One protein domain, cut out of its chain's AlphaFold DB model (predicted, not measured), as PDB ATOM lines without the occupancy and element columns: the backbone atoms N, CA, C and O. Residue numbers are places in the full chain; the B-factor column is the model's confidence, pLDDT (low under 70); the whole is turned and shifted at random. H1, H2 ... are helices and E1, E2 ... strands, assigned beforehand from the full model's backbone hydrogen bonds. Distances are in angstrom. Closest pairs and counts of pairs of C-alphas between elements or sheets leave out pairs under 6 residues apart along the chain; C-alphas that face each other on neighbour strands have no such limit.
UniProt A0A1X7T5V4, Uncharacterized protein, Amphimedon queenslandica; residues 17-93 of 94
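Overview. This is residues 17 to 93 of the 94 residues of an uncharacterized protein of Amphimedon queenslandica (UniProt A0A1X7T5V4). A small head of short antiparallel strands sits at one end, and a long arm leads away from it, first as a bare stretch of chain and then as helices H2 and H3, one after the other. The head is a three-stranded sheet, E2, E3 and E4, with a two-stranded ribbon of E1 and E5 at one end of it and the short helix H1 over E3; the arm makes the length. The printed part has 77 residues, with three named helices and five named strands in the order E1, E2, E3, E4, H1, E5, H2, H3, in the mixed class of helices and strands. The larger sheet has the order E2, E3, E4, and both sheets are antiparallel. The whole is extended, with a radius of gyration of the C-alphas of 19.9 A and spans of 63 by 25 by 23 A.

Arrangement. E2, residues 21 to 23, E3, residues 28 to 32, and E4, residues 42 to 45, form a meander, each strand the antiparallel neighbour of the one before. E2 and E3 are a hairpin at 151 degrees, with N 22 and O 29 within hydrogen-bond range at 2.8 A. E3 and E4 are a hairpin at 144 degrees, with N 32 and O 42 at 2.8 A and N 44 and O 30 at 2.8 A. E1, residues 17 to 19, runs on into E2 across a break of 1 residue, at 26 degrees. E1 is the antiparallel neighbour of E5, residues 63 to 65, at 135 degrees, with N 18 and O 64 at 2.8 A. H1, residues 59 to 62, is on the three-stranded sheet at a height of 8.0 A and only just over E3, with 3 C-alphas; its closest C-alphas to E3 are those of Ala 62 and Tyr 32, 4.1 A apart. H2, residues 73 to 83, and H3, residues 85 to 91, are not on that sheet. They only just touch, with 3 pairs of C-alphas within 8 A, and only at the corner by their link; the closest C-alphas are those of Ala 81 and Ser 87, 5.3 A apart, at a steep tilt of 54 degrees, opposite ways. In H2 every O i to N i+4 pair is within hydrogen-bond range; H3 has 0 of 3, with 2 of 4 O i to N i+3 pairs, and H1 is too short for an O i to N i+4 pair.

Along the chain. E3 is 12.9 A long, E4 9.5 A, E1 7.2 A, E5 7.0 A, E2 6.1 A and H1 5.1 A. H2 measures 15.7 A and H3 10.8 A. E1 begins at C-alpha 17, (221.404, 229.570, 169.910), and H3 ends at C-alpha 91, (204.795, 193.863, 157.961).

Size, cuts and confidence. The C-alphas of Lys 52 and Ala 93, the two farthest apart, are 62.6 A from each other. Residues 68 to 77, of which 73 to 77 belong to H2, stand free. The printed part has no cut, and the link from E4 to H1 is long, 13 residues. Mean pLDDT of the printed part is 75.5, and residues 35 to 37, 49 to 57, 73 to 74 and 81 to 93 are under 70.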
ATOM      1  N   THR A  17     220.704 229.448 171.188       90.38
ATOM      2  CA  THR A  17     221.404 229.570 169.910       90.38
ATOM      3  C   THR A  17     222.885 229.794 170.172       90.38
ATOM      4  O   THR A  17     223.260 230.723 170.881       90.38
ATOM      5  N   VAL A  18     223.722 228.939 169.592       89.44
ATOM      6  CA  VAL A  18     225.166 228.913 169.824       89.44
ATOM      7  C   VAL A  18     225.947 228.887 168.517       89.44
ATOM      8  O   VAL A  18     225.438 228.475 167.472       89.44
ATOM      9  N   LEU A  19     227.208 229.298 168.611       89.44
ATOM     10  CA  LEU A  19     228.231 229.108 167.589       89.44
ATOM     11  C   LEU A  19     229.235 228.077 168.105       89.44
ATOM     12  O   LEU A  19     229.627 228.127 169.273       89.44
ATOM     13  N   PHE A  20     229.691 227.172 167.242       90.44
ATOM     14  CA  PHE A  20     230.751 226.229 167.596       90.44
ATOM     15  C   PHE A  20     232.096 226.737 167.091       90.44
ATOM     16  O   PHE A  20     232.326 226.801 165.885       90.44
ATOM     17  N   LEU A  21     232.986 227.077 168.024       89.88
ATOM     18  CA  LEU A  21     234.355 227.489 167.737       89.88
ATOM     19  C   LEU A  21     235.302 226.292 167.874       89.88
ATOM     20  O   LEU A  21     235.492 225.764 168.970       89.88
ATOM     21  N   ILE A  22     235.948 225.903 166.778       90.31
ATOM     22  CA  ILE A  22     237.065 224.961 166.794       90.31
ATOM     23  C   ILE A  22     238.340 225.774 166.972       90.31
ATOM     24  O   ILE A  22     238.665 226.615 166.135       90.31
ATOM     25  N   LYS A  23     239.065 225.525 168.064       90.06
ATOM     26  CA  LYS A  23     240.307 226.228 168.381       90.06
ATOM     27  C   LYS A  23     241.411 225.240 168.735       90.06
ATOM     28  O   LYS A  23     241.325 224.525 169.728       90.06
ATOM     29  N   THR A  24     242.467 225.243 167.936       87.50
ATOM     30  CA  THR A  24     243.751 224.602 168.228       87.50
ATOM     31  C   THR A  24     244.839 225.678 168.310       87.50
ATOM     32  O   THR A  24     244.558 226.873 168.195       87.50
ATOM     33  N   LYS A  25     246.097 225.281 168.534       87.00
ATOM     34  CA  LYS A  25     247.231 226.218 168.561       87.00
ATOM     35  C   LYS A  25     247.378 226.976 167.234       87.00
ATOM     36  O   LYS A  25     247.629 228.180 167.225       87.00
ATOM     37  N   ASP A  26     247.166 226.273 166.125       84.69
ATOM     38  CA  ASP A  26     247.462 226.773 164.783       84.69
ATOM     39  C   ASP A  26     246.210 227.043 163.946       84.69
ATOM     40  O   ASP A  26     246.313 227.635 162.873       84.69
ATOM     41  N   TYR A  27     245.025 226.706 164.452       83.75
ATOM     42  CA  TYR A  27     243.771 226.837 163.727       83.75
ATOM     43  C   TYR A  27     242.668 227.405 164.617       83.75
ATOM     44  O   TYR A  27     242.524 227.009 165.772       83.75
ATOM     45  N   GLN A  28     241.869 228.321 164.075       89.38
ATOM     46  CA  GLN A  28     240.684 228.831 164.750       89.38
ATOM     47  C   GLN A  28     239.585 229.077 163.717       89.38
ATOM     48  O   GLN A  28     239.814 229.794 162.747       89.38
ATOM     49  N   GLY A  29     238.402 228.507 163.927       88.56
ATOM     50  CA  GLY A  29     237.308 228.657 162.977       88.56
ATOM     51  C   GLY A  29     235.933 228.290 163.515       88.56
ATOM     52  O   GLY A  29     235.821 227.479 164.435       88.56
ATOM     53  N   TYR A  30     234.891 228.890 162.943       88.31
ATOM     54  CA  TYR A  30     233.505 228.554 163.277       88.31
ATOM     55  C   TYR A  30     232.976 227.460 162.363       88.31
ATOM     56  O   TYR A  30     233.188 227.494 161.152       88.31
ATOM     57  N   VAL A  31     232.248 226.507 162.935       89.25
ATOM     58  CA  VAL A  31     231.484 225.538 162.144       89.25
ATOM     59  C   VAL A  31     230.359 226.280 161.422       89.25
ATOM     60  O   VAL A  31     229.610 227.018 162.057       89.25
ATOM     61  N   TYR A  32     230.227 226.076 160.114       85.88
ATOM     62  CA  TYR A  32     229.185 226.691 159.296       85.88
ATOM     63  C   TYR A  32     228.650 225.732 158.224       85.88
ATOM     64  O   TYR A  32     229.271 224.720 157.887       85.88
ATOM     65  N   SER A  33     227.471 226.055 157.692       82.31
ATOM     66  CA  SER A  33     226.841 225.361 156.571       82.31
ATOM     67  C   SER A  33     226.290 226.380 155.576       82.31
ATOM     68  O   SER A  33     225.291 227.040 155.839       82.31
ATOM     69  N   GLU A  34     226.959 226.523 154.433       70.00
ATOM     70  CA  GLU A  34     226.630 227.509 153.388       70.00
ATOM     71  C   GLU A  34     225.290 227.248 152.679       70.00
ATOM     72  O   GLU A  34     224.701 228.154 152.093       70.00
ATOM     73  N   LEU A  35     224.790 226.009 152.729       66.00
ATOM     74  CA  LEU A  35     223.585 225.585 152.023       66.00
ATOM     75  C   LEU A  35     222.674 224.826 152.978       66.00
ATOM     76  O   LEU A  35     223.055 223.785 153.507       66.00
ATOM     77  N   SER A  36     221.425 225.278 153.106       60.69
ATOM     78  CA  SER A  36     220.382 224.614 153.905       60.69
ATOM     79  C   SER A  36     220.099 223.161 153.487       60.69
ATOM     80  O   SER A  36     219.380 222.451 154.184       60.69
ATOM     81  N   SER A  37     220.631 222.727 152.342       64.94
ATOM     82  CA  SER A  37     220.494 221.388 151.768       64.94
ATOM     83  C   SER A  37     221.783 220.555 151.783       64.94
ATOM     84  O   SER A  37     221.732 219.383 151.409       64.94
ATOM     85  N   SER A  38     222.929 221.112 152.194       72.38
ATOM     86  CA  SER A  38     224.181 220.349 152.227       72.38
ATOM     87  C   SER A  38     224.220 219.439 153.459       72.38
ATOM     88  O   SER A  38     224.047 219.922 154.579       72.38
ATOM     89  N   PRO A  39     224.504 218.133 153.299       75.19
ATOM     90  CA  PRO A  39     224.724 217.242 154.435       75.19
ATOM     91  C   PRO A  39     226.098 217.455 155.093       75.19
ATOM     92  O   PRO A  39     226.379 216.841 156.122       75.19
ATOM     93  N   PHE A  40     226.961 218.293 154.510       78.44
ATOM     94  CA  PHE A  40     228.319 218.532 154.987       78.44
ATOM     95  C   PHE A  40     228.427 219.863 155.729       78.44
ATOM     96  O   PHE A  40     227.975 220.904 155.248       78.44
ATOM     97  N   LEU A  41     229.073 219.807 156.893       82.62
ATOM     98  CA  LEU A  41     229.513 220.974 157.646       82.62
ATOM     99  C   LEU A  41     230.953 221.302 157.262       82.62
ATOM    100  O   LEU A  41     231.769 220.409 157.037       82.62
ATOM    101  N   THR A  42     231.261 222.586 157.220       84.88
ATOM    102  CA  THR A  42     232.592 223.118 156.930       84.88
ATOM    103  C   THR A  42     232.996 224.070 158.054       84.88
ATOM    104  O   THR A  42     232.192 224.390 158.933       84.88
ATOM    105  N   VAL A  43     234.270 224.448 158.106       85.88
ATOM    106  CA  VAL A  43     234.808 225.277 159.184       85.88
ATOM    107  C   VAL A  43     235.449 226.513 158.584       85.88
ATOM    108  O   VAL A  43     236.392 226.433 157.798       85.88
ATOM    109  N   TYR A  44     234.906 227.669 158.946       81.88
ATOM    110  CA  TYR A  44     235.338 228.953 158.435       81.88
ATOM    111  C   TYR A  44     236.592 229.398 159.172       81.88
ATOM    112  O   TYR A  44     236.544 229.644 160.379       81.88
ATOM    113  N   ASN A  45     237.715 229.484 158.463       83.69
ATOM    114  CA  ASN A  45     239.010 229.791 159.056       83.69
ATOM    115  C   ASN A  45     239.143 231.292 159.364       83.69
ATOM    116  O   ASN A  45     239.319 232.117 158.465       83.69
ATOM    117  N   LEU A  46     239.145 231.640 160.653       81.38
ATOM    118  CA  LEU A  46     239.251 233.024 161.124       81.38
ATOM    119  C   LEU A  46     240.639 233.644 160.912       81.38
ATOM    120  O   LEU A  46     240.787 234.860 161.029       81.38
ATOM    121  N   LYS A  47     241.670 232.839 160.616       76.94
ATOM    122  CA  LYS A  47     243.001 233.358 160.255       76.94
ATOM    123  C   LYS A  47     243.058 233.872 158.821       76.94
ATOM    124  O   LYS A  47     243.794 234.816 158.554       76.94
ATOM    125  N   GLU A  48     242.313 233.243 157.918       71.44
ATOM    126  CA  GLU A  48     242.273 233.600 156.495       71.44
ATOM    127  C   GLU A  48     241.278 234.729 156.242       71.44
ATOM    128  O   GLU A  48     241.542 235.633 155.450       71.44
ATOM    129  N   HIS A  49     240.167 234.726 156.978       68.12
ATOM    130  CA  HIS A  49     239.126 235.724 156.841       68.12
ATOM    131  C   HIS A  49     238.679 236.228 158.218       68.12
ATOM    132  O   HIS A  49     238.068 235.517 159.013       68.12
ATOM    133  N   ASN A  50     239.014 237.483 158.513       67.94
ATOM    134  CA  ASN A  50     238.665 238.135 159.775       67.94
ATOM    135  C   ASN A  50     237.139 238.350 159.877       67.94
ATOM    136  O   ASN A  50     236.492 238.619 158.870       67.94
ATOM    137  N   GLU A  51     236.570 238.334 161.084       64.56
ATOM    138  CA  GLU A  51     235.140 238.590 161.356       64.56
ATOM    139  C   GLU A  51     234.649 239.964 160.850       64.56
ATOM    140  O   GLU A  51     233.454 240.189 160.693       64.56
ATOM    141  N   LYS A  52     235.572 240.901 160.585       66.81
ATOM    142  CA  LYS A  52     235.281 242.221 159.992       66.81
ATOM    143  C   LYS A  52     235.268 242.229 158.459       66.81
ATOM    144  O   LYS A  52     235.091 243.294 157.868       66.81
ATOM    145  N   ASN A  53     235.524 241.092 157.817       65.81
ATOM    146  CA  ASN A  53     235.506 240.975 156.366       65.81
ATOM    147  C   ASN A  53     234.050 241.078 155.865       65.81
ATOM    148  O   ASN A  53     233.190 240.389 156.409       65.81
ATOM    149  N   PRO A  54     233.737 241.910 154.854       62.62
ATOM    150  CA  PRO A  54     232.420 241.898 154.208       62.62
ATOM    151  C   PRO A  54     232.032 240.527 153.629       62.62
ATOM    152  O   PRO A  54     230.841 240.235 153.549       62.62
ATOM    153  N   ASP A  55     233.011 239.676 153.304       62.97
ATOM    154  CA  ASP A  55     232.806 238.293 152.851       62.97
ATOM    155  C   ASP A  55     232.671 237.294 154.015       62.97
ATOM    156  O   ASP A  55     232.738 236.078 153.819       62.97
ATOM    157  N   PHE A  56     232.528 237.779 155.254       64.38
ATOM    158  CA  PHE A  56     232.230 236.910 156.384       64.38
ATOM    159  C   PHE A  56     230.875 236.231 156.137       64.38
ATOM    160  O   PHE A  56     229.869 236.929 155.965       64.38
ATOM    161  N   PRO A  57     230.820 234.886 156.096       64.31
ATOM    162  CA  PRO A  57     229.587 234.174 155.830       64.31
ATOM    163  C   PRO A  57     228.566 234.593 156.875       64.31
ATOM    164  O   PRO A  57     228.880 234.706 158.062       64.31
ATOM    165  N   ASN A  58     227.346 234.870 156.412       72.75
ATOM    166  CA  ASN A  58     226.270 235.329 157.276       72.75
ATOM    167  C   ASN A  58     226.209 234.424 158.512       72.75
ATOM    168  O   ASN A  58     226.041 233.213 158.386       72.75
ATOM    169  N   ILE A  59     226.352 235.022 159.698       74.19
ATOM    170  CA  ILE A  59     226.409 234.327 160.991       74.19
ATOM    171  C   ILE A  59     225.228 233.369 161.203       74.19
ATOM    172  O   ILE A  59     225.353 232.383 161.927       74.19
ATOM    173  N   ALA A  60     224.106 233.607 160.514       76.38
ATOM    174  CA  ALA A  60     222.977 232.688 160.445       76.38
ATOM    175  C   ALA A  60     223.389 231.263 160.015       76.38
ATOM    176  O   ALA A  60     222.899 230.293 160.589       76.38
ATOM    177  N   PHE A  61     224.331 231.122 159.080       81.25
ATOM    178  CA  PHE A  61     224.844 229.837 158.588       81.25
ATOM    179  C   PHE A  61     225.794 229.129 159.560       81.25
ATOM    180  O   PHE A  61     226.075 227.944 159.387       81.25
ATOM    181  N   ALA A  62     226.279 229.831 160.584       83.75
ATOM    182  CA  ALA A  62     227.102 229.276 161.658       83.75
ATOM    183  C   ALA A  62     226.315 229.093 162.969       83.75
ATOM    184  O   ALA A  62     226.884 228.682 163.982       83.75
ATOM    185  N   SER A  63     225.014 229.408 162.964       87.38
ATOM    186  CA  SER A  63     224.161 229.386 164.151       87.38
ATOM    187  C   SER A  63     223.435 228.051 164.313       87.38
ATOM    188  O   SER A  63     222.784 227.551 163.396       87.38
ATOM    189  N   PHE A  64     223.530 227.471 165.510       88.31
ATOM    190  CA  PHE A  64     222.931 226.182 165.847       88.31
ATOM    191  C   PHE A  64     222.027 226.321 167.063       88.31
ATOM    192  O   PHE A  64     222.338 227.057 167.995       88.31
ATOM    193  N   LYS A  65     220.918 225.579 167.082       91.44
ATOM    194  CA  LYS A  65     220.019 225.521 168.238       91.44
ATOM    195  C   LYS A  65     220.298 224.270 169.064       91.44
ATOM    196  O   LYS A  65     220.291 223.165 168.521       91.44
ATOM    197  N   ILE A  66     220.492 224.422 170.373       90.00
ATOM    198  CA  ILE A  66     220.629 223.286 171.289       90.00
ATOM    199  C   ILE A  66     219.253 222.634 171.454       90.00
ATOM    200  O   ILE A  66     218.359 223.177 172.097       90.00
ATOM    201  N   MET A  67     219.068 221.462 170.855       89.81
ATOM    202  CA  MET A  67     217.808 220.719 170.892       89.81
ATOM    203  C   MET A  67     217.895 219.547 171.871       89.81
ATOM    204  O   MET A  67     218.946 218.924 172.016       89.81
ATOM    205  N   ALA A  68     216.776 219.214 172.516       87.44
ATOM    206  CA  ALA A  68     216.684 217.992 173.307       87.44
ATOM    207  C   ALA A  68     216.859 216.748 172.406       87.44
ATOM    208  O   ALA A  68     216.391 216.752 171.261       87.44
ATOM    209  N   PRO A  69     217.489 215.665 172.897       82.88
ATOM    210  CA  PRO A  69     217.597 214.421 172.144       82.88
ATOM    211  C   PRO A  69     216.208 213.865 171.803       82.88
ATOM    212  O   PRO A  69     215.420 213.541 172.694       82.88
ATOM    213  N   ASN A  70     215.897 213.718 170.516       78.12
ATOM    214  CA  ASN A  70     214.643 213.089 170.102       78.12
ATOM    215  C   ASN A  70     214.744 211.557 170.176       78.12
ATOM    216  O   ASN A  70     215.806 210.958 169.998       78.12
ATOM    217  N   LYS A  71     213.604 210.890 170.383       78.31
ATOM    218  CA  LYS A  71     213.519 209.424 170.342       78.31
ATOM    219  C   LYS A  71     213.537 208.940 168.888       78.31
ATOM    220  O   LYS A  71     212.505 208.925 168.224       78.31
ATOM    221  N   TYR A  72     214.701 208.518 168.399       78.50
ATOM    222  CA  TYR A  72     214.865 208.032 167.020       78.50
ATOM    223  C   TYR A  72     214.738 206.511 166.852       78.50
ATOM    224  O   TYR A  72     214.682 206.058 165.714       78.50
ATOM    225  N   LYS A  73     214.634 205.725 167.935       68.88
ATOM    226  CA  LYS A  73     214.648 204.247 167.875       68.88
ATOM    227  C   LYS A  73     213.623 203.660 166.893       68.88
ATOM    228  O   LYS A  73     213.998 202.877 166.031       68.88
ATOM    229  N   ALA A  74     212.365 204.102 166.952       66.88
ATOM    230  CA  ALA A  74     211.322 203.612 166.045       66.88
ATOM    231  C   ALA A  74     211.562 204.030 164.580       66.88
ATOM    232  O   ALA A  74     211.341 203.249 163.660       66.88
ATOM    233  N   LYS A  75     212.082 205.246 164.349       75.62
ATOM    234  CA  LYS A  75     212.436 205.723 162.999       75.62
ATOM    235  C   LYS A  75     213.651 204.989 162.426       75.62
ATOM    236  O   LYS A  75     213.720 204.794 161.219       75.62
ATOM    237  N   GLN A  76     214.601 204.596 163.273       77.25
ATOM    238  CA  GLN A  76     215.762 203.797 162.881       77.25
ATOM    239  C   GLN A  76     215.347 202.374 162.498       77.25
ATOM    240  O   GLN A  76     215.733 201.915 161.428       77.25
ATOM    241  N   GLN A  77     214.500 201.729 163.306       72.75
ATOM    242  CA  GLN A  77     213.947 200.404 163.003       72.75
ATOM    243  C   GLN A  77     213.143 200.403 161.696       72.75
ATOM    244  O   GLN A  77     213.344 199.535 160.855       72.75
ATOM    245  N   LEU A  78     212.299 201.417 161.483       74.12
ATOM    246  CA  LEU A  78     211.521 201.559 160.252       74.12
ATOM    247  C   LEU A  78     212.405 201.789 159.015       74.12
ATOM    248  O   LEU A  78     212.162 201.184 157.978       74.12
ATOM    249  N   LYS A  79     213.460 202.611 159.114       78.62
ATOM    250  CA  LYS A  79     214.434 202.772 158.018       78.62
ATOM    251  C   LYS A  79     215.172 201.472 157.699       78.62
ATOM    252  O   LYS A  79     215.427 201.207 156.532       78.62
ATOM    253  N   GLN A  80     215.515 200.682 158.713       73.25
ATOM    254  CA  GLN A  80     216.205 199.408 158.529       73.25
ATOM    255  C   GLN A  80     215.296 198.375 157.848       73.25
ATOM    256  O   GLN A  80     215.694 197.784 156.853       73.25
ATOM    257  N   ALA A  81     214.037 198.267 158.282       68.81
ATOM    258  CA  ALA A  81     213.037 197.400 157.653       68.81
ATOM    259  C   ALA A  81     212.676 197.808 156.208       68.81
ATOM    260  O   ALA A  81     212.200 196.982 155.441       68.81
ATOM    261  N   GLN A  82     212.885 199.072 155.818       67.25
ATOM    262  CA  GLN A  82     212.697 199.533 154.434       67.25
ATOM    263  C   GLN A  82     213.876 199.204 153.508       67.25
ATOM    264  O   GLN A  82     213.698 199.227 152.293       67.25
ATOM    265  N   LEU A  83     215.065 198.944 154.060       66.75
ATOM    266  CA  LEU A  83     216.260 198.580 153.296       66.75
ATOM    267  C   LEU A  83     216.362 197.064 153.060       66.75
ATOM    268  O   LEU A  83     217.028 196.663 152.110       66.75
ATOM    269  N   ASP A  84     215.673 196.250 153.868       63.56
ATOM    270  CA  ASP A  84     215.586 194.796 153.708       63.56
ATOM    271  C   ASP A  84     214.261 194.386 153.030       63.56
ATOM    272  O   ASP A  84     213.202 194.472 153.659       63.56
ATOM    273  N   PRO A  85     214.274 193.906 151.771       58.28
ATOM    274  CA  PRO A  85     213.054 193.515 151.058       58.28
ATOM    275  C   PRO A  85     212.291 192.360 151.731       58.28
ATOM    276  O   PRO A  85     211.064 192.348 151.687       58.28
ATOM    277  N   GLU A  86     212.973 191.450 152.437       62.22
ATOM    278  CA  GLU A  86     212.322 190.372 153.207       62.22
ATOM    279  C   GLU A  86     211.530 190.901 154.420       62.22
ATOM    280  O   GLU A  86     210.530 190.315 154.830       62.22
ATOM    281  N   SER A  87     211.913 192.056 154.977       56.56
ATOM    282  CA  SER A  87     211.228 192.646 156.138       56.56
ATOM    283  C   SER A  87     209.879 193.288 155.781       56.56
ATOM    284  O   SER A  87     209.040 193.484 156.664       56.56
ATOM    285  N   GLN A  88     209.638 193.600 154.502       53.22
ATOM    286  CA  GLN A  88     208.365 194.164 154.037       53.22
ATOM    287  C   GLN A  88     207.247 193.117 153.936       53.22
ATOM    288  O   GLN A  88     206.086 193.456 154.169       53.22
ATOM    289  N   GLU A  89     207.571 191.850 153.656       55.75
ATOM    290  CA  GLU A  89     206.569 190.774 153.603       55.75
ATOM    291  C   GLU A  89     205.975 190.483 154.990       55.75
ATOM    292  O   GLU A  89     204.770 190.274 155.120       55.75
ATOM    293  N   HIS A  90     206.784 190.576 156.049       54.25
ATOM    294  CA  HIS A  90     206.332 190.351 157.426       54.25
ATOM    295  C   HIS A  90     205.451 191.476 157.996       54.25
ATOM    296  O   HIS A  90     204.630 191.217 158.874       54.25
ATOM    297  N   LEU A  91     205.601 192.716 157.516       54.03
ATOM    298  CA  LEU A  91     204.795 193.863 157.961       54.03
ATOM    299  C   LEU A  91     203.422 193.937 157.283       54.03
ATOM    300  O   LEU A  91     202.497 194.478 157.875       54.03
ATOM    301  N   ASN A  92     203.286 193.387 156.073       52.84
ATOM    302  CA  ASN A  92     202.017 193.340 155.339       52.84
ATOM    303  C   ASN A  92     201.162 192.097 155.669       52.84
ATOM    304  O   ASN A  92     200.045 191.982 155.171       52.84
ATOM    305  N   ALA A  93     201.688 191.163 156.470       49.00
ATOM    306  CA  ALA A  93     201.022 189.916 156.860       49.00
ATOM    307  C   ALA A  93     200.379 189.951 158.269       49.00
ATOM    308  O   ALA A  93     199.932 188.910 158.757       49.00
TER     309      ALA A  93